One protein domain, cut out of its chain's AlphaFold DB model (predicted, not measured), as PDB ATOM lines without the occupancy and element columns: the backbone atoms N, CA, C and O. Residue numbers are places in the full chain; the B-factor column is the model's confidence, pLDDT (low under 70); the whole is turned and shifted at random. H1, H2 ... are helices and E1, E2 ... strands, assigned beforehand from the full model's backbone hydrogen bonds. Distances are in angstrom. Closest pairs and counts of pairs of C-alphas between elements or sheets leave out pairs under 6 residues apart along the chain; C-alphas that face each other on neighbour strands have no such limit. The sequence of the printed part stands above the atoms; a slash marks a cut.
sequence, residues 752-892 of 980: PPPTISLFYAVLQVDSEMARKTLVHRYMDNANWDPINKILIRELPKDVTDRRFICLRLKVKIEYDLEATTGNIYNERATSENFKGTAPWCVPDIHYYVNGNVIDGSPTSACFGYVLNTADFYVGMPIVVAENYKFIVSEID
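AT A GLANCE: This is residues 752 to 892 of the 980 residues of the protein "WW domain-containing protein" of Giardia muris (UniProt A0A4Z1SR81). One strongly twisted antiparallel sheet, curled like part of a barrel, is built along two long strands, E1 and E2; H2 packs on E2 and E4, H1 only grazes the sheet where E1 ends and E2 begins, and a long loop, residues 815 to 843, extends from the other end of E2. The printed part has 141 residues, with order E1 H1 H2 E2 E3 E4 E5 E6 along the chain and E4 E3 E2 E1 E6 E5 across the sheet. The class is mixed, with under half of the residues in named elements. The whole is only just loose, close to compact, with a radius of gyration of the C-alphas of 17.7 A, and elongated, 59 by 33 by 24 A.

HOW THE PARTS SIT: E1, residues 756 to 766, is antiparallel to E2, residues 804 to 814, with N 761 and O 809 at 2.9 A. E1 also neighbours E6, residues 884 to 891, with N 760 and O 890 at 2.8 A. H1, residues 767 to 777, and H2, residues 786 to 794, are close but not clearly touching, C-alphas 774 and 788 being closest at 7.3 A. Every O i to N i+4 pair in both is within hydrogen-bond range. H2 is on the sheet at a height of 7.4 A. E2, E3, residues 844 to 849, and E4, residues 852 to 854, form a meander, each strand the antiparallel neighbour of the one before, with N 812 and O 846 at 2.9 A and N 854 and O 847 at 2.8 A. E5, residues 877 to 880, and E6 form a hairpin, with N 886 and O 878 at 2.8 A.

IN THESE COORDINATES: E1 begins at C-alpha 756 (333.906, 357.641, 262.705) and is 32.4 A long; E2 is 31.4 A, E6 19.6 A, E3 16.7 A and H1 15.2 A. E6 ends at C-alpha 891 (344.658, 354.014, 265.341).

THE WHOLE: The C-alphas farthest apart, of Thr 800 and Thr 820, are 59.9 A apart. The printed part has no cut. The links E2 to E3 and E4 to E5 are long, and residues 779 to 784 stand free. Mean pLDDT of the printed part is 74.2; residues 776 to 784, 798 to 802, 819 to 842 and 855 to 866 are under 70.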
ATOM      1  N   PRO A 752     337.725 369.002 259.401       84.88
ATOM      2  CA  PRO A 752     336.916 368.163 260.284       84.88
ATOM      3  C   PRO A 752     337.459 366.720 260.363       84.88
ATOM      4  O   PRO A 752     338.003 366.231 259.365       84.88
ATOM      5  N   PRO A 753     337.366 366.053 261.531       87.62
ATOM      6  CA  PRO A 753     337.717 364.639 261.677       87.62
ATOM      7  C   PRO A 753     336.846 363.735 260.787       87.62
ATOM      8  O   PRO A 753     335.776 364.156 260.340       87.62
ATOM      9  N   PRO A 754     337.267 362.485 260.520       87.94
ATOM     10  CA  PRO A 754     336.386 361.506 259.893       87.94
ATOM     11  C   PRO A 754     335.171 361.225 260.788       87.94
ATOM     12  O   PRO A 754     335.281 361.219 262.016       87.94
ATOM     13  N   THR A 755     334.020 360.954 260.165       87.06
ATOM     14  CA  THR A 755     332.719 360.758 260.842       87.06
ATOM     15  C   THR A 755     332.721 359.654 261.894       87.06
ATOM     16  O   THR A 755     331.959 359.704 262.853       87.06
ATOM     17  N   ILE A 756     333.593 358.663 261.718       88.88
ATOM     18  CA  ILE A 756     333.906 357.641 262.705       88.88
ATOM     19  C   ILE A 756     335.425 357.622 262.844       88.88
ATOM     20  O   ILE A 756     336.127 357.398 261.858       88.88
ATOM     21  N   SER A 757     335.924 357.835 264.060       90.75
ATOM     22  CA  SER A 757     337.339 357.673 264.407       90.75
ATOM     23  C   SER A 757     337.529 356.461 265.326       90.75
ATOM     24  O   SER A 757     336.793 356.325 266.306       90.75
ATOM     25  N   LEU A 758     338.487 355.570 265.037       91.94
ATOM     26  CA  LEU A 758     338.704 354.333 265.798       91.94
ATOM     27  C   LEU A 758     340.098 354.277 266.436       91.94
ATOM     28  O   LEU A 758     341.130 354.265 265.760       91.94
ATOM     29  N   PHE A 759     340.107 354.144 267.761       93.31
ATOM     30  CA  PHE A 759     341.306 353.979 268.579       93.31
ATOM     31  C   PHE A 759     341.290 352.605 269.241       93.31
ATOM     32  O   PHE A 759     340.250 352.136 269.705       93.31
ATOM     33  N   TYR A 760     342.448 351.960 269.299       92.88
ATOM     34  CA  TYR A 760     342.597 350.597 269.788       92.88
ATOM     35  C   TYR A 760     343.664 350.557 270.876       92.88
ATOM     36  O   TYR A 760     344.721 351.183 270.766       92.88
ATOM     37  N   ALA A 761     343.372 349.827 271.944       92.06
ATOM     38  CA  ALA A 761     344.212 349.727 273.120       92.06
ATOM     39  C   ALA A 761     344.190 348.298 273.668       92.06
ATOM     40  O   ALA A 761     343.150 347.638 273.680       92.06
ATOM     41  N   VAL A 762     345.333 347.827 274.161       89.00
ATOM     42  CA  VAL A 762     345.470 346.480 274.726       89.00
ATOM     43  C   VAL A 762     345.865 346.581 276.192       89.00
ATOM     44  O   VAL A 762     346.794 347.303 276.546       89.00
ATOM     45  N   LEU A 763     345.165 345.832 277.043       90.12
ATOM     46  CA  LEU A 763     345.510 345.631 278.444       90.12
ATOM     47  C   LEU A 763     345.732 344.137 278.687       90.12
ATOM     48  O   LEU A 763     344.838 343.321 278.467       90.12
ATOM     49  N   GLN A 764     346.927 343.782 279.151       87.81
ATOM     50  CA  GLN A 764     347.230 342.439 279.639       87.81
ATOM     51  C   GLN A 764     347.031 342.411 281.154       87.81
ATOM     52  O   GLN A 764     347.670 343.173 281.878       87.81
ATOM     53  N   VAL A 765     346.146 341.535 281.628       86.00
ATOM     54  CA  VAL A 765     345.886 341.315 283.056       86.00
ATOM     55  C   VAL A 765     346.383 339.918 283.425       86.00
ATOM     56  O   VAL A 765     346.014 338.944 282.775       86.00
ATOM     57  N   ASP A 766     347.221 339.798 284.452       85.00
ATOM     58  CA  ASP A 766     347.619 338.494 285.003       85.00
ATOM     59  C   ASP A 766     346.377 337.772 285.562       85.00
ATOM     60  O   ASP A 766     345.634 338.357 286.356       85.00
ATOM     61  N   SER A 767     346.132 336.519 285.157       83.75
ATOM     62  CA  SER A 767     344.997 335.717 285.634       83.75
ATOM     63  C   SER A 767     344.960 335.564 287.159       83.75
ATOM     64  O   SER A 767     343.878 335.569 287.747       83.75
ATOM     65  N   GLU A 768     346.115 335.486 287.826       83.00
ATOM     66  CA  GLU A 768     346.211 335.401 289.284       83.00
ATOM     67  C   GLU A 768     345.830 336.737 289.940       83.00
ATOM     68  O   GLU A 768     345.124 336.753 290.953       83.00
ATOM     69  N   MET A 769     346.245 337.861 289.346       81.75
ATOM     70  CA  MET A 769     345.890 339.204 289.817       81.75
ATOM     71  C   MET A 769     344.399 339.481 289.609       81.75
ATOM     72  O   MET A 769     343.718 339.863 290.559       81.75
ATOM     73  N   ALA A 770     343.872 339.194 288.412       82.94
ATOM     74  CA  ALA A 770     342.446 339.276 288.109       82.94
ATOM     75  C   ALA A 770     341.629 338.449 289.107       82.94
ATOM     76  O   ALA A 770     340.702 338.976 289.719       82.94
ATOM     77  N   ARG A 771     342.006 337.183 289.350       81.69
ATOM     78  CA  ARG A 771     341.296 336.324 290.305       81.69
ATOM     79  C   ARG A 771     341.359 336.870 291.731       81.69
ATOM     80  O   ARG A 771     340.341 336.836 292.411       81.69
ATOM     81  N   LYS A 772     342.500 337.398 292.192       82.19
ATOM     82  CA  LYS A 772     342.618 338.015 293.530       82.19
ATOM     83  C   LYS A 772     341.727 339.252 293.672       82.19
ATOM     84  O   LYS A 772     340.961 339.329 294.629       82.19
ATOM     85  N   THR A 773     341.778 340.180 292.716       76.88
ATOM     86  CA  THR A 773     340.956 341.403 292.730       76.88
ATOM     87  C   THR A 773     339.463 341.090 292.626       76.88
ATOM     88  O   THR A 773     338.670 341.696 293.343       76.88
ATOM     89  N   LEU A 774     339.077 340.119 291.793       78.25
ATOM     90  CA  LEU A 774     337.690 339.671 291.667       78.25
ATOM     91  C   LEU A 774     337.196 338.988 292.945       78.25
ATOM     92  O   LEU A 774     336.178 339.407 293.480       78.25
ATOM     93  N   VAL A 775     337.921 337.996 293.476       73.94
ATOM     94  CA  VAL A 775     337.524 337.267 294.699       73.94
ATOM     95  C   VAL A 775     337.384 338.211 295.896       73.94
ATOM     96  O   VAL A 775     336.422 338.087 296.647       73.94
ATOM     97  N   HIS A 776     338.270 339.202 296.042       65.94
ATOM     98  CA  HIS A 776     338.177 340.183 297.129       65.94
ATOM     99  C   HIS A 776     337.018 341.191 296.949       65.94
ATOM    100  O   HIS A 776     336.556 341.767 297.931       65.94
ATOM    101  N   ARG A 777     336.520 341.410 295.723       63.41
ATOM    102  CA  ARG A 777     335.339 342.258 295.448       63.41
ATOM    103  C   ARG A 777     334.020 341.473 295.357       63.41
ATOM    104  O   ARG A 777     332.961 342.088 295.314       63.41
ATOM    105  N   TYR A 778     334.066 340.140 295.344       60.38
ATOM    106  CA  TYR A 778     332.925 339.266 295.023       60.38
ATOM    107  C   TYR A 778     331.835 339.186 296.108       60.38
ATOM    108  O   TYR A 778     330.775 338.620 295.850       60.38
ATOM    109  N   MET A 779     332.096 339.685 297.321       53.47
ATOM    110  CA  MET A 779     331.208 339.500 298.479       53.47
ATOM    111  C   MET A 779     330.156 340.604 298.654       53.47
ATOM    112  O   MET A 779     329.029 340.292 299.028       53.47
ATOM    113  N   ASP A 780     330.488 341.873 298.379       53.75
ATOM    114  CA  ASP A 780     329.823 342.976 299.097       53.75
ATOM    115  C   ASP A 780     328.854 343.868 298.300       53.75
ATOM    116  O   ASP A 780     328.096 344.600 298.936       53.75
ATOM    117  N   ASN A 781     328.837 343.892 296.956       53.03
ATOM    118  CA  ASN A 781     327.922 344.805 296.240       53.03
ATOM    119  C   ASN A 781     327.473 344.388 294.826       53.03
ATOM    120  O   ASN A 781     328.222 343.813 294.040       53.03
ATOM    121  N   ALA A 782     326.230 344.750 294.484       46.19
ATOM    122  CA  ALA A 782     325.536 344.309 293.269       46.19
ATOM    123  C   ALA A 782     325.835 345.134 291.997       46.19
ATOM    124  O   ALA A 782     325.495 344.696 290.896       46.19
ATOM    125  N   ASN A 783     326.501 346.290 292.106       58.84
ATOM    126  CA  ASN A 783     326.929 347.083 290.944       58.84
ATOM    127  C   ASN A 783     328.185 346.479 290.295       58.84
ATOM    128  O   ASN A 783     329.304 346.961 290.454       58.84
ATOM    129  N   TRP A 784     327.978 345.399 289.542       64.44
ATOM    130  CA  TRP A 784     329.017 344.745 288.754       64.44
ATOM    131  C   TRP A 784     329.453 345.630 287.580       64.44
ATOM    132  O   TRP A 784     328.770 345.689 286.551       64.44
ATOM    133  N   ASP A 785     330.622 346.251 287.730       73.50
ATOM    134  CA  ASP A 785     331.401 346.874 286.655       73.50
ATOM    135  C   ASP A 785     331.439 345.962 285.402       73.50
ATOM    136  O   ASP A 785     331.742 344.764 285.515       73.50
ATOM    137  N   PRO A 786     331.110 346.487 284.205       75.38
ATOM    138  CA  PRO A 786     331.069 345.700 282.977       75.38
ATOM    139  C   PRO A 786     332.416 345.060 282.602       75.38
ATOM    140  O   PRO A 786     332.407 343.975 282.023       75.38
ATOM    141  N   ILE A 787     333.566 345.635 282.979       78.19
ATOM    142  CA  ILE A 787     334.872 344.992 282.757       78.19
ATOM    143  C   ILE A 787     335.018 343.746 283.630       78.19
ATOM    144  O   ILE A 787     335.490 342.721 283.142       78.19
ATOM    145  N   ASN A 788     334.547 343.778 284.879       81.62
ATOM    146  CA  ASN A 788     334.552 342.596 285.744       81.62
ATOM    147  C   ASN A 788     333.653 341.475 285.191       81.62
ATOM    148  O   ASN A 788     334.058 340.314 285.217       81.62
ATOM    149  N   LYS A 789     332.495 341.801 284.594       81.12
ATOM    150  CA  LYS A 789     331.655 340.814 283.877       81.12
ATOM    151  C   LYS A 789     332.405 340.153 282.717       81.12
ATOM    152  O   LYS A 789     332.321 338.937 282.553       81.12
ATOM    153  N   ILE A 790     333.146 340.937 281.930       82.75
ATOM    154  CA  ILE A 790     333.945 340.429 280.806       82.75
ATOM    155  C   ILE A 790     335.107 339.574 281.331       82.75
ATOM    156  O   ILE A 790     335.257 338.438 280.901       82.75
ATOM    157  N   LEU A 791     335.872 340.045 282.320       82.69
ATOM    158  CA  LEU A 791     336.965 339.275 282.929       82.69
ATOM    159  C   LEU A 791     336.497 337.930 283.498       82.69
ATOM    160  O   LEU A 791     337.175 336.932 283.289       82.69
ATOM    161  N   ILE A 792     335.338 337.873 284.162       82.94
ATOM    162  CA  ILE A 792     334.759 336.618 284.680       82.94
ATOM    163  C   ILE A 792     334.345 335.664 283.546       82.94
ATOM    164  O   ILE A 792     334.433 334.451 283.713       82.94
ATOM    165  N   ARG A 793     333.918 336.187 282.387       82.12
ATOM    166  CA  ARG A 793     333.564 335.386 281.203       82.12
ATOM    167  C   ARG A 793     334.792 334.844 280.465       82.12
ATOM    168  O   ARG A 793     334.754 333.712 279.992       82.12
ATOM    169  N   GLU A 794     335.849 335.647 280.362       81.44
ATOM    170  CA  GLU A 794     337.093 335.303 279.655       81.44
ATOM    171  C   GLU A 794     338.092 334.522 280.537       81.44
ATOM    172  O   GLU A 794     339.020 333.906 280.015       81.44
ATOM    173  N   LEU A 795     337.913 334.517 281.866       80.88
ATOM    174  CA  LEU A 795     338.639 333.655 282.806       80.88
ATOM    175  C   LEU A 795     338.286 332.177 282.548       80.88
ATOM    176  O   LEU A 795     337.158 331.764 282.829       80.88
ATOM    177  N   PRO A 796     339.221 331.335 282.064       75.75
ATOM    178  CA  PRO A 796     338.921 329.930 281.838       75.75
ATOM    179  C   PRO A 796     338.856 329.198 283.186       75.75
ATOM    180  O   PRO A 796     339.664 329.446 284.082       75.75
ATOM    181  N   LYS A 797     337.873 328.303 283.331       77.75
ATOM    182  CA  LYS A 797     337.446 327.751 284.631       77.75
ATOM    183  C   LYS A 797     338.541 326.971 285.369       77.75
ATOM    184  O   LYS A 797     338.681 327.119 286.580       77.75
ATOM    185  N   ASP A 798     339.331 326.197 284.630       69.19
ATOM    186  CA  ASP A 798     340.213 325.155 285.171       69.19
ATOM    187  C   ASP A 798     341.703 325.507 285.001       69.19
ATOM    188  O   ASP A 798     342.507 324.717 284.507       69.19
ATOM    189  N   VAL A 799     342.081 326.741 285.358       55.50
ATOM    190  CA  VAL A 799     343.432 327.276 285.123       55.50
ATOM    191  C   VAL A 799     344.261 327.317 286.407       55.50
ATOM    192  O   VAL A 799     344.107 328.204 287.248       55.50
ATOM    193  N   THR A 800     345.206 326.380 286.516       65.62
ATOM    194  CA  THR A 800     346.328 326.425 287.472       65.62
ATOM    195  C   THR A 800     347.537 327.209 286.948       65.62
ATOM    196  O   THR A 800     348.394 327.607 287.733       65.62
ATOM    197  N   ASP A 801     347.615 327.437 285.633       64.12
ATOM    198  CA  ASP A 801     348.722 328.148 284.985       64.12
ATOM    199  C   ASP A 801     348.582 329.672 285.097       64.12
ATOM    200  O   ASP A 801     347.527 330.240 284.805       64.12
ATOM    201  N   ARG A 802     349.684 330.379 285.365       68.56
ATOM    202  CA  ARG A 802     349.732 331.833 285.142       68.56
ATOM    203  C   ARG A 802     349.624 332.128 283.648       68.56
ATOM    204  O   ARG A 802     350.496 331.735 282.875       68.56
ATOM    205  N   ARG A 803     348.561 332.824 283.238       79.81
ATOM    206  CA  ARG A 803     348.317 333.228 281.845       79.81
ATOM    207  C   ARG A 803     347.838 334.676 281.815       79.81
ATOM    208  O   ARG A 803     347.021 335.078 282.637       79.81
ATOM    209  N   PHE A 804     348.328 335.459 280.860       84.56
ATOM    210  CA  PHE A 804     347.860 336.832 280.670       84.56
ATOM    211  C   PHE A 804     346.542 336.840 279.894       84.56
ATOM    212  O   PHE A 804     346.473 336.357 278.763       84.56
ATOM    213  N   ILE A 805     345.504 337.415 280.494       84.69
ATOM    214  CA  ILE A 805     344.223 337.688 279.846       84.69
ATOM    215  C   ILE A 805     344.385 338.975 279.040       84.69
ATOM    216  O   ILE A 805     344.744 340.021 279.581       84.69
ATOM    217  N   CYS A 806     344.143 338.894 277.734       87.25
ATOM    218  CA  CYS A 806     344.278 340.015 276.814       87.25
ATOM    219  C   CYS A 806     342.913 340.687 276.612       87.25
ATOM    220  O   CYS A 806     342.057 340.167 275.894       87.25
ATOM    221  N   LEU A 807     342.709 341.842 277.248       87.81
ATOM    222  CA  LEU A 807     341.557 342.704 277.002       87.81
ATOM    223  C   LEU A 807     341.888 343.679 275.868       87.81
ATOM    224  O   LEU A 807     342.803 344.498 275.979       87.81
ATOM    225  N   ARG A 808     341.117 343.611 274.784       88.69
ATOM    226  CA  ARG A 808     341.186 344.539 273.651       88.69
ATOM    227  C   ARG A 808     340.083 345.580 273.797       88.69
ATOM    228  O   ARG A 808     338.907 345.251 273.643       88.69
ATOM    229  N   LEU A 809     340.465 346.821 274.081       88.75
ATOM    230  CA  LEU A 809     339.582 347.981 274.028       88.75
ATOM    231  C   LEU A 809     339.608 348.574 272.614       88.75
ATOM    232  O   LEU A 809     340.669 348.880 272.075       88.75
ATOM    233  N   LYS A 810     338.425 348.794 272.046       91.44
ATOM    234  CA  LYS A 810     338.188 349.644 270.880       91.44
ATOM    235  C   LYS A 810     337.342 350.830 271.335       91.44
ATOM    236  O   LYS A 810     336.245 350.635 271.853       91.44
ATOM    237  N   VAL A 811     337.837 352.043 271.128       88.94
ATOM    238  CA  VAL A 811     337.082 353.286 271.312       88.94
ATOM    239  C   VAL A 811     336.640 353.765 269.937       88.94
ATOM    240  O   VAL A 811     337.463 353.932 269.037       88.94
ATOM    241  N   LYS A 812     335.333 353.943 269.770       89.19
ATOM    242  CA  LYS A 812     334.693 354.470 268.568       89.19
ATOM    243  C   LYS A 812     334.192 355.870 268.899       89.19
ATOM    244  O   LYS A 812     333.387 356.015 269.811       89.19
ATOM    245  N   ILE A 813     334.685 356.873 268.188       86.31
ATOM    246  CA  ILE A 813     334.255 358.265 268.319       86.31
ATOM    247  C   ILE A 813     333.421 358.585 267.082       86.31
ATOM    248  O   ILE A 813     333.946 358.512 265.971       86.31
ATOM    249  N   GLU A 814     332.138 358.878 267.260       83.62
ATOM    250  CA  GLU A 814     331.201 359.182 266.175       83.62
ATOM    251  C   GLU A 814     330.799 360.655 266.161       83.62
ATOM    252  O   GLU A 814     330.706 361.321 267.196       83.62
ATOM    253  N   TYR A 815     330.568 361.142 264.948       81.81
ATOM    254  CA  TYR A 815     330.247 362.517 264.617       81.81
ATOM    255  C   TYR A 815     329.107 362.525 263.595       81.81
ATOM    256  O   TYR A 815     329.267 361.996 262.489       81.81
ATOM    257  N   ASP A 816     327.979 363.147 263.940       77.62
ATOM    258  CA  ASP A 816     326.871 363.326 263.002       77.62
ATOM    259  C   ASP A 816     327.274 364.360 261.939       77.62
ATOM    260  O   ASP A 816     327.851 365.403 262.257       77.62
ATOM    261  N   LEU A 817     326.954 364.103 260.668       72.88
ATOM    262  CA  LEU A 817     327.050 365.114 259.613       72.88
ATOM    263  C   LEU A 817     325.684 365.750 259.384       72.88
ATOM    264  O   LEU A 817     324.748 365.075 258.956       72.88
ATOM    265  N   GLU A 818     325.595 367.067 259.561       72.81
ATOM    266  CA  GLU A 818     324.422 367.813 259.116       72.81
ATOM    267  C   GLU A 818     324.418 367.842 257.577       72.81
ATOM    268  O   GLU A 818     325.200 368.553 256.938       72.81
ATOM    269  N   ALA A 819     323.540 367.041 256.965       63.03
ATOM    270  CA  ALA A 819     323.529 366.774 255.522       63.03
ATOM    271  C   ALA A 819     323.318 368.018 254.627       63.03
ATOM    272  O   ALA A 819     323.576 367.968 253.425       63.03
ATOM    273  N   THR A 820     322.850 369.128 255.200       63.16
ATOM    274  CA  THR A 820     322.601 370.424 254.545       63.16
ATOM    275  C   THR A 820     323.839 371.320 254.479       63.16
ATOM    276  O   THR A 820     323.991 372.066 253.513       63.16
ATOM    277  N   THR A 821     324.715 371.275 255.488       65.56
ATOM    278  CA  THR A 821     325.875 372.177 255.610       65.56
ATOM    279  C   THR A 821     327.218 371.465 255.453       65.56
ATOM    280  O   THR A 821     328.219 372.114 255.150       65.56
ATOM    281  N   GLY A 822     327.259 370.144 255.656       62.50
ATOM    282  CA  GLY A 822     328.499 369.369 255.731       62.50
ATOM    283  C   GLY A 822     329.307 369.617 257.010       62.50
ATOM    284  O   GLY A 822     330.438 369.143 257.115       62.50
ATOM    285  N   ASN A 823     328.753 370.355 257.976       62.19
ATOM    286  CA  ASN A 823     329.338 370.498 259.303       62.19
ATOM    287  C   ASN A 823     329.161 369.209 260.111       62.19
ATOM    288  O   ASN A 823     328.159 368.504 259.987       62.19
ATOM    289  N   ILE A 824     330.113 368.972 261.008       57.19
ATOM    290  CA  ILE A 824     329.977 367.989 262.078       57.19
ATOM    291  C   ILE A 824     329.193 368.600 263.243       57.19
ATOM    292  O   ILE A 824     329.505 369.712 263.675       57.19
ATOM    293  N   TYR A 825     328.221 367.837 263.737       62.94
ATOM    294  CA  TYR A 825     327.372 368.097 264.897       62.94
ATOM    295  C   TYR A 825     327.238 366.810 265.742       62.94
ATOM    296  O   TYR A 825     327.855 365.782 265.457       62.94
ATOM    297  N   ASN A 826     326.413 366.875 266.786       58.72
ATOM    298  CA  ASN A 826     325.820 365.717 267.448       58.72
ATOM    299  C   ASN A 826     324.378 366.088 267.828       58.72
ATOM    300  O   ASN A 826     324.170 367.010 268.622       58.72
ATOM    301  N   GLU A 827     323.379 365.413 267.258       58.34
ATOM    302  CA  GLU A 827     321.964 365.747 267.499       58.34
ATOM    303  C   GLU A 827     321.504 365.381 268.923       58.34
ATOM    304  O   GLU A 827     320.569 365.981 269.463       58.34
ATOM    305  N   ARG A 828     322.195 364.442 269.582       56.19
ATOM    306  CA  ARG A 828     321.937 364.010 270.968       56.19
ATOM    307  C   ARG A 828     322.541 364.963 272.000       56.19
ATOM    308  O   ARG A 828     322.059 365.026 273.128       56.19
ATOM    309  N   ALA A 829     323.528 365.774 271.612       55.03
ATOM    310  CA  ALA A 829     324.126 366.810 272.456       55.03
ATOM    311  C   ALA A 829     323.205 368.029 272.703       55.03
ATOM    312  O   ALA A 829     323.611 368.993 273.349       55.03
ATOM    313  N   THR A 830     321.948 367.998 272.250       46.16
ATOM    314  CA  THR A 830     320.961 369.098 272.304       46.16
ATOM    315  C   THR A 830     320.452 369.487 273.703       46.16
ATOM    316  O   THR A 830     319.541 370.312 273.818       46.16
ATOM    317  N   SER A 831     321.052 368.974 274.785       52.97
ATOM    318  CA  SER A 831     320.793 369.483 276.142       52.97
ATOM    319  C   SER A 831     321.122 370.979 276.234       52.97
ATOM    320  O   SER A 831     322.088 371.449 275.627       52.97
ATOM    321  N   GLU A 832     320.364 371.742 277.028       56.28
ATOM    322  CA  GLU A 832     320.516 373.207 277.071       56.28
ATOM    323  C   GLU A 832     321.915 373.678 277.503       56.28
ATOM    324  O   GLU A 832     322.340 374.765 277.116       56.28
ATOM    325  N   ASN A 833     322.663 372.821 278.204       50.25
ATOM    326  CA  ASN A 833     324.044 373.040 278.635       50.25
ATOM    327  C   ASN A 833     325.041 373.257 277.474       50.25
ATOM    328  O   ASN A 833     326.105 373.828 277.696       50.25
ATOM    329  N   PHE A 834     324.710 372.816 276.252       52.66
ATOM    330  CA  PHE A 834     325.557 372.957 275.056       52.66
ATOM    331  C   PHE A 834     325.024 373.995 274.047       52.66
ATOM    332  O   PHE A 834     325.562 374.138 272.946       52.66
ATOM    333  N   LYS A 835     324.000 374.783 274.412       50.91
ATOM    334  CA  LYS A 835     323.535 375.928 273.608       50.91
ATOM    335  C   LYS A 835     324.586 377.048 273.614       50.91
ATOM    336  O   LYS A 835     324.544 377.938 274.457       50.91
ATOM    337  N   GLY A 836     325.519 376.992 272.661       53.47
ATOM    338  CA  GLY A 836     326.541 378.021 272.438       53.47
ATOM    339  C   GLY A 836     327.949 377.501 272.139       53.47
ATOM    340  O   GLY A 836     328.794 378.274 271.689       53.47
ATOM    341  N   THR A 837     328.225 376.210 272.354       52.19
ATOM    342  CA  THR A 837     329.498 375.593 271.943       52.19
ATOM    343  C   THR A 837     329.592 375.464 270.422       52.19
ATOM    344  O   THR A 837     328.583 375.276 269.742       52.19
ATOM    345  N   ALA A 838     330.812 375.542 269.880       53.59
ATOM    346  CA  ALA A 838     331.054 375.266 268.466       53.59
ATOM    347  C   ALA A 838     330.639 373.817 268.126       53.59
ATOM    348  O   ALA A 838     330.791 372.926 268.967       53.59
ATOM    349  N   PRO A 839     330.118 373.546 266.917       50.03
ATOM    350  CA  PRO A 839     329.382 372.302 266.673       50.03
ATOM    351  C   PRO A 839     330.256 371.034 266.651       50.03
ATOM    352  O   PRO A 839     329.753 369.934 266.846       50.03
ATOM    353  N   TRP A 840     331.578 371.181 266.525       53.97
ATOM    354  CA  TRP A 840     332.540 370.072 266.449       53.97
ATOM    355  C   TRP A 840     332.875 369.441 267.822       53.97
ATOM    356  O   TRP A 840     333.721 368.551 267.902       53.97
ATOM    357  N   CYS A 841     332.291 369.940 268.919       56.84
ATOM    358  CA  CYS A 841     332.841 369.769 270.269       56.84
ATOM    359  C   CYS A 841     332.309 368.582 271.097       56.84
ATOM    360  O   CYS A 841     332.868 368.337 272.164       56.84
ATOM    361  N   VAL A 842     331.270 367.856 270.663       67.06
ATOM    362  CA  VAL A 842     330.662 366.764 271.459       67.06
ATOM    363  C   VAL A 842     330.454 365.507 270.601       67.06
ATOM    364  O   VAL A 842     329.365 365.319 270.066       67.06
ATOM    365  N   PRO A 843     331.462 364.638 270.424       77.94
ATOM    366  CA  PRO A 843     331.255 363.349 269.769       77.94
ATOM    367  C   PRO A 843     330.478 362.361 270.648       77.94
ATOM    368  O   PRO A 843     330.573 362.402 271.877       77.94
ATOM    369  N   ASP A 844     329.804 361.401 270.016       78.25
ATOM    370  CA  ASP A 844     329.312 360.201 270.696       78.25
ATOM    371  C   ASP A 844     330.469 359.195 270.824       78.25
ATOM    372  O   ASP A 844     330.992 358.697 269.826       78.25
ATOM    373  N   ILE A 845     330.912 358.913 272.054       81.38
ATOM    374  CA  ILE A 845     332.037 357.999 272.308       81.38
ATOM    375  C   ILE A 845     331.535 356.663 272.853       81.38
ATOM    376  O   ILE A 845     331.020 356.580 273.969       81.38
ATOM    377  N   HIS A 846     331.763 355.597 272.089       84.19
ATOM    378  CA  HIS A 846     331.402 354.227 272.441       84.19
ATOM    379  C   HIS A 846     332.648 353.383 272.743       84.19
ATOM    380  O   HIS A 846     333.572 353.278 271.930       84.19
ATOM    381  N   TYR A 847     332.654 352.740 273.910       85.19
ATOM    382  CA  TYR A 847     333.741 351.882 274.383       85.19
ATOM    383  C   TYR A 847     333.348 350.412 274.206       85.19
ATOM    384  O   TYR A 847     332.296 349.989 274.680       85.19
ATOM    385  N   TYR A 848     334.195 349.623 273.544       87.25
ATOM    386  CA  TYR A 848     333.981 348.191 273.318       87.25
ATOM    387  C   TYR A 848     335.155 347.394 273.887       87.25
ATOM    388  O   TYR A 848     336.279 347.565 273.416       87.25
ATOM    389  N   VAL A 849     334.924 346.483 274.836       87.56
ATOM    390  CA  VAL A 849     335.970 345.578 275.357       87.56
ATOM    391  C   VAL A 849     335.658 344.139 274.951       87.56
ATOM    392  O   VAL A 849     334.583 343.609 275.236       87.56
ATOM    393  N   ASN A 850     336.590 343.522 274.218       88.44
ATOM    394  CA  ASN A 850     336.408 342.228 273.544       88.44
ATOM    395  C   ASN A 850     335.081 342.161 272.745       88.44
ATOM    396  O   ASN A 850     334.373 341.162 272.760       88.44
ATOM    397  N   GLY A 851     334.723 343.267 272.079       86.81
ATOM    398  CA  GLY A 851     333.497 343.413 271.278       86.81
ATOM    399  C   GLY A 851     332.226 343.773 272.060       86.81
ATOM    400  O   GLY A 851     331.270 344.254 271.456       86.81
ATOM    401  N   ASN A 852     332.210 343.616 273.385       84.12
ATOM    402  CA  ASN A 852     331.065 343.978 274.227       84.12
ATOM    403  C   ASN A 852     331.034 345.499 274.440       84.12
ATOM    404  O   ASN A 852     332.048 346.069 274.850       84.12
ATOM    405  N   VAL A 853     329.888 346.143 274.200       85.94
ATOM    406  CA  VAL A 853     329.676 347.558 274.550       85.94
ATOM    407  C   VAL A 853     329.778 347.722 276.066       85.94
ATOM    408  O   VAL A 853     329.185 346.954 276.825       85.94
ATOM    409  N   ILE A 854     330.525 348.731 276.500       82.06
ATOM    410  CA  ILE A 854     330.541 349.215 277.875       82.06
ATOM    411  C   ILE A 854     329.633 350.439 277.940       82.06
ATOM    412  O   ILE A 854     329.972 351.498 277.411       82.06
ATOM    413  N   ASP A 855     328.489 350.287 278.609       62.62
ATOM    414  CA  ASP A 855     327.624 351.411 278.968       62.62
ATOM    415  C   ASP A 855     328.323 352.260 280.032       62.62
ATOM    416  O   ASP A 855     328.306 351.972 281.229       62.62
ATOM    417  N   GLY A 856     328.981 353.305 279.549       56.81
ATOM    418  CA  GLY A 856     329.657 354.301 280.352       56.81
ATOM    419  C   GLY A 856     330.242 355.368 279.445       56.81
ATOM    420  O   GLY A 856     331.254 355.137 278.782       56.81
ATOM    421  N   SER A 857     329.649 356.562 279.464       51.50
ATOM    422  CA  SER A 857     330.457 357.748 279.198       51.50
ATOM    423  C   SER A 857     331.593 357.763 280.231       51.50
ATOM    424  O   SER A 857     331.376 357.381 281.387       51.50
ATOM    425  N   PRO A 858     332.821 358.149 279.855       47.75
ATOM    426  CA  PRO A 858     333.914 358.202 280.804       47.75
ATOM    427  C   PRO A 858     333.626 359.331 281.796       47.75
ATOM    428  O   PRO A 858     333.928 360.495 281.531       47.75
ATOM    429  N   THR A 859     333.092 358.989 282.971       43.44
ATOM    430  CA  THR A 859     333.129 359.843 284.165       43.44
ATOM    431  C   THR A 859     334.572 359.914 284.654       43.44
ATOM    432  O   THR A 859     334.949 359.366 285.689       43.44
ATOM    433  N   SER A 860     335.415 360.547 283.841       38.53
ATOM    434  CA  SER A 860     336.825 360.725 284.103       38.53
ATOM    435  C   SER A 860     336.978 361.732 285.232       38.53
ATOM    436  O   SER A 860     337.077 362.935 285.004       38.53
ATOM    437  N   ALA A 861     337.087 361.237 286.463       37.72
ATOM    438  CA  ALA A 861     337.565 362.038 287.589       37.72
ATOM    439  C   ALA A 861     338.957 362.661 287.312       37.72
ATOM    440  O   ALA A 861     339.370 363.592 287.998       37.72
ATOM    441  N   CYS A 862     339.670 362.176 286.284       36.84
ATOM    442  CA  CYS A 862     340.936 362.718 285.793       36.84
ATOM    443  C   CYS A 862     340.788 363.843 284.745       36.84
ATOM    444  O   CYS A 862     341.751 364.575 284.530       36.84
ATOM    445  N   PHE A 863     339.630 363.993 284.086       44.66
ATOM    446  CA  PHE A 863     339.379 364.993 283.036       44.66
ATOM    447  C   PHE A 863     337.984 365.608 283.213       44.66
ATOM    448  O   PHE A 863     336.983 365.025 282.810       44.66
ATOM    449  N   GLY A 864     337.915 366.813 283.787       43.22
ATOM    450  CA  GLY A 864     336.662 367.548 284.025       43.22
ATOM    451  C   GLY A 864     336.015 368.156 282.772       43.22
ATOM    452  O   GLY A 864     335.478 369.258 282.847       43.22
ATOM    453  N   TYR A 865     336.123 367.494 281.618       54.34
ATOM    454  CA  TYR A 865     335.635 367.954 280.317       54.34
ATOM    455  C   TYR A 865     335.342 366.775 279.375       54.34
ATOM    456  O   TYR A 865     335.813 365.657 279.582       54.34
ATOM    457  N   VAL A 866     334.559 367.032 278.323       60.34
ATOM    458  CA  VAL A 866     334.277 366.056 277.260       60.34
ATOM    459  C   VAL A 866     335.524 365.896 276.388       60.34
ATOM    460  O   VAL A 866     335.989 366.870 275.799       60.34
ATOM    461  N   LEU A 867     336.063 364.677 276.306       71.50
ATOM    462  CA  LEU A 867     337.154 364.341 275.385       71.50
ATOM    463  C   LEU A 867     336.678 364.458 273.929       71.50
ATOM    464  O   LEU A 867     335.565 364.049 273.609       71.50
ATOM    465  N   ASN A 868     337.536 364.942 273.033       77.06
ATOM    466  CA  ASN A 868     337.290 364.923 271.589       77.06
ATOM    467  C   ASN A 868     338.460 364.253 270.837       77.06
ATOM    468  O   ASN A 868     339.503 363.988 271.428       77.06
ATOM    469  N   THR A 869     338.329 363.960 269.535       79.94
ATOM    470  CA  THR A 869     339.376 363.243 268.768       79.94
ATOM    471  C   THR A 869     340.747 363.948 268.772       79.94
ATOM    472  O   THR A 869     341.764 363.288 268.578       79.94
ATOM    473  N   ALA A 870     340.823 365.258 269.049       85.38
ATOM    474  CA  ALA A 870     342.093 365.981 269.189       85.38
ATOM    475  C   ALA A 870     342.857 365.656 270.494       85.38
ATOM    476  O   ALA A 870     344.044 365.979 270.599       85.38
ATOM    477  N   ASP A 871     342.202 365.011 271.465       86.38
ATOM    478  CA  ASP A 871     342.785 364.578 272.741       86.38
ATOM    479  C   ASP A 871     343.397 363.167 272.684       86.38
ATOM    480  O   ASP A 871     344.209 362.816 273.542       86.38
ATOM    481  N   PHE A 872     343.044 362.358 271.677       86.31
ATOM    482  CA  PHE A 872     343.500 360.970 271.545       86.31
ATOM    483  C   PHE A 872     344.791 360.854 270.717       86.31
ATOM    484  O   PHE A 872     344.940 361.466 269.660       86.31
ATOM    485  N   TYR A 873     345.728 360.028 271.191       92.50
ATOM    486  CA  TYR A 873     347.041 359.800 270.573       92.50
ATOM    487  C   TYR A 873     347.610 358.421 270.949       92.50
ATOM    488  O   TYR A 873     347.207 357.816 271.944       92.50
ATOM    489  N   VAL A 874     348.569 357.912 270.173       91.44
ATOM    490  CA  VAL A 874     349.282 356.654 270.453       91.44
ATOM    491  C   VAL A 874     350.129 356.819 271.717       91.44
ATOM    492  O   VAL A 874     350.998 357.683 271.787       91.44
ATOM    493  N   GLY A 875     349.886 355.972 272.714       90.69
ATOM    494  CA  GLY A 875     350.450 356.077 274.059       90.69
ATOM    495  C   GLY A 875     349.523 356.742 275.083       90.69
ATOM    496  O   GLY A 875     349.847 356.722 276.270       90.69
ATOM    497  N   MET A 876     348.365 357.280 274.674       90.56
ATOM    498  CA  MET A 876     347.383 357.846 275.602       90.56
ATOM    499  C   MET A 876     346.883 356.773 276.589       90.56
ATOM    500  O   MET A 876     346.412 355.717 276.154       90.56
ATOM    501  N   PRO A 877     346.929 357.030 277.910       88.62
ATOM    502  CA  PRO A 877     346.291 356.173 278.896       88.62
ATOM    503  C   PRO A 877     344.786 356.466 278.978       88.62
ATOM    504  O   PRO A 877     344.381 357.599 279.227       88.62
ATOM    505  N   ILE A 878     343.963 355.432 278.833       84.31
ATOM    506  CA  ILE A 878     342.505 355.498 278.987       84.31
ATOM    507  C   ILE A 878     342.131 354.675 280.217       84.31
ATOM    508  O   ILE A 878     342.325 353.460 280.231       84.31
ATOM    509  N   VAL A 879     341.603 355.327 281.254       83.06
ATOM    510  CA  VAL A 879     341.096 354.644 282.453       83.06
ATOM    511  C   VAL A 879     339.603 354.385 282.279       83.06
ATOM    512  O   VAL A 879     338.826 355.322 282.120       83.06
ATOM    513  N   VAL A 880     339.206 353.115 282.323       79.81
ATOM    514  CA  VAL A 880     337.803 352.680 282.276       79.81
ATOM    515  C   VAL A 880     337.432 352.054 283.624       79.81
ATOM    516  O   VAL A 880     338.247 351.357 284.233       79.81
ATOM    517  N   ALA A 881     336.215 352.340 284.103       72.12
ATOM    518  CA  ALA A 881     335.690 351.888 285.398       72.12
ATOM    519  C   ALA A 881     336.664 352.117 286.578       72.12
ATOM    520  O   ALA A 881     336.857 351.239 287.417       72.12
ATOM    521  N   GLU A 882     337.323 353.285 286.597       73.88
ATOM    522  CA  GLU A 882     338.284 353.779 287.613       73.88
ATOM    523  C   GLU A 882     339.569 352.946 287.816       73.88
ATOM    524  O   GLU A 882     340.567 353.464 288.311       73.88
ATOM    525  N   ASN A 883     339.578 351.676 287.411       77.50
ATOM    526  CA  ASN A 883     340.593 350.688 287.775       77.50
ATOM    527  C   ASN A 883     341.414 350.195 286.569       77.50
ATOM    528  O   ASN A 883     342.563 349.784 286.734       77.50
ATOM    529  N   TYR A 884     340.854 350.226 285.353       81.56
ATOM    530  CA  TYR A 884     341.454 349.583 284.181       81.56
ATOM    531  C   TYR A 884     342.100 350.602 283.246       81.56
ATOM    532  O   TYR A 884     341.434 351.236 282.429       81.56
ATOM    533  N   LYS A 885     343.423 350.752 283.372       87.81
ATOM    534  CA  LYS A 885     344.250 351.639 282.545       87.81
ATOM    535  C   LYS A 885     344.692 350.936 281.258       87.81
ATOM    536  O   LYS A 885     345.722 350.267 281.224       87.81
ATOM    537  N   PHE A 886     343.929 351.129 280.192       88.12
ATOM    538  CA  PHE A 886     344.328 350.786 278.829       88.12
ATOM    539  C   PHE A 886     345.342 351.810 278.292       88.12
ATOM    540  O   PHE A 886     345.377 352.953 278.751       88.12
ATOM    541  N   ILE A 887     346.157 351.427 277.305       89.94
ATOM    542  CA  ILE A 887     347.057 352.340 276.579       89.94
ATOM    543  C   ILE A 887     346.768 352.208 275.085       89.94
ATOM    544  O   ILE A 887     346.822 351.098 274.556       89.94
ATOM    545  N   VAL A 888     346.463 353.323 274.413       92.56
ATOM    546  CA  VAL A 888     346.214 353.355 272.962       92.56
ATOM    547  C   VAL A 888     347.471 352.904 272.221       92.56
ATOM    548  O   VAL A 888     348.478 353.611 272.211       92.56
ATOM    549  N   SER A 889     347.421 351.722 271.613       93.44
ATOM    550  CA  SER A 889     348.508 351.146 270.819       93.44
ATOM    551  C   SER A 889     348.362 351.479 269.337       93.44
ATOM    552  O   SER A 889     349.355 351.687 268.642       93.44
ATOM    553  N   GLU A 890     347.122 351.558 268.856       92.94
ATOM    554  CA  GLU A 890     346.789 351.614 267.437       92.94
ATOM    555  C   GLU A 890     345.643 352.593 267.150       92.94
ATOM    556  O   GLU A 890     344.795 352.891 267.990       92.94
ATOM    557  N   ILE A 891     345.643 353.096 265.919       93.50
ATOM    558  CA  ILE A 891     344.658 354.014 265.341       93.50
ATOM    559  C   ILE A 891     344.407 353.519 263.916       93.50
ATOM    560  O   ILE A 891     345.379 353.154 263.236       93.50
ATOM    561  N   ASP A 892     343.144 353.503 263.477       93.94
ATOM    562  CA  ASP A 892     342.778 353.091 262.117       93.94
ATOM    563  C   ASP A 892     343.432 353.968 261.034       93.94
ATOM    564  O   ASP A 892     343.859 355.094 261.290       93.94
TER     565      ASP A 892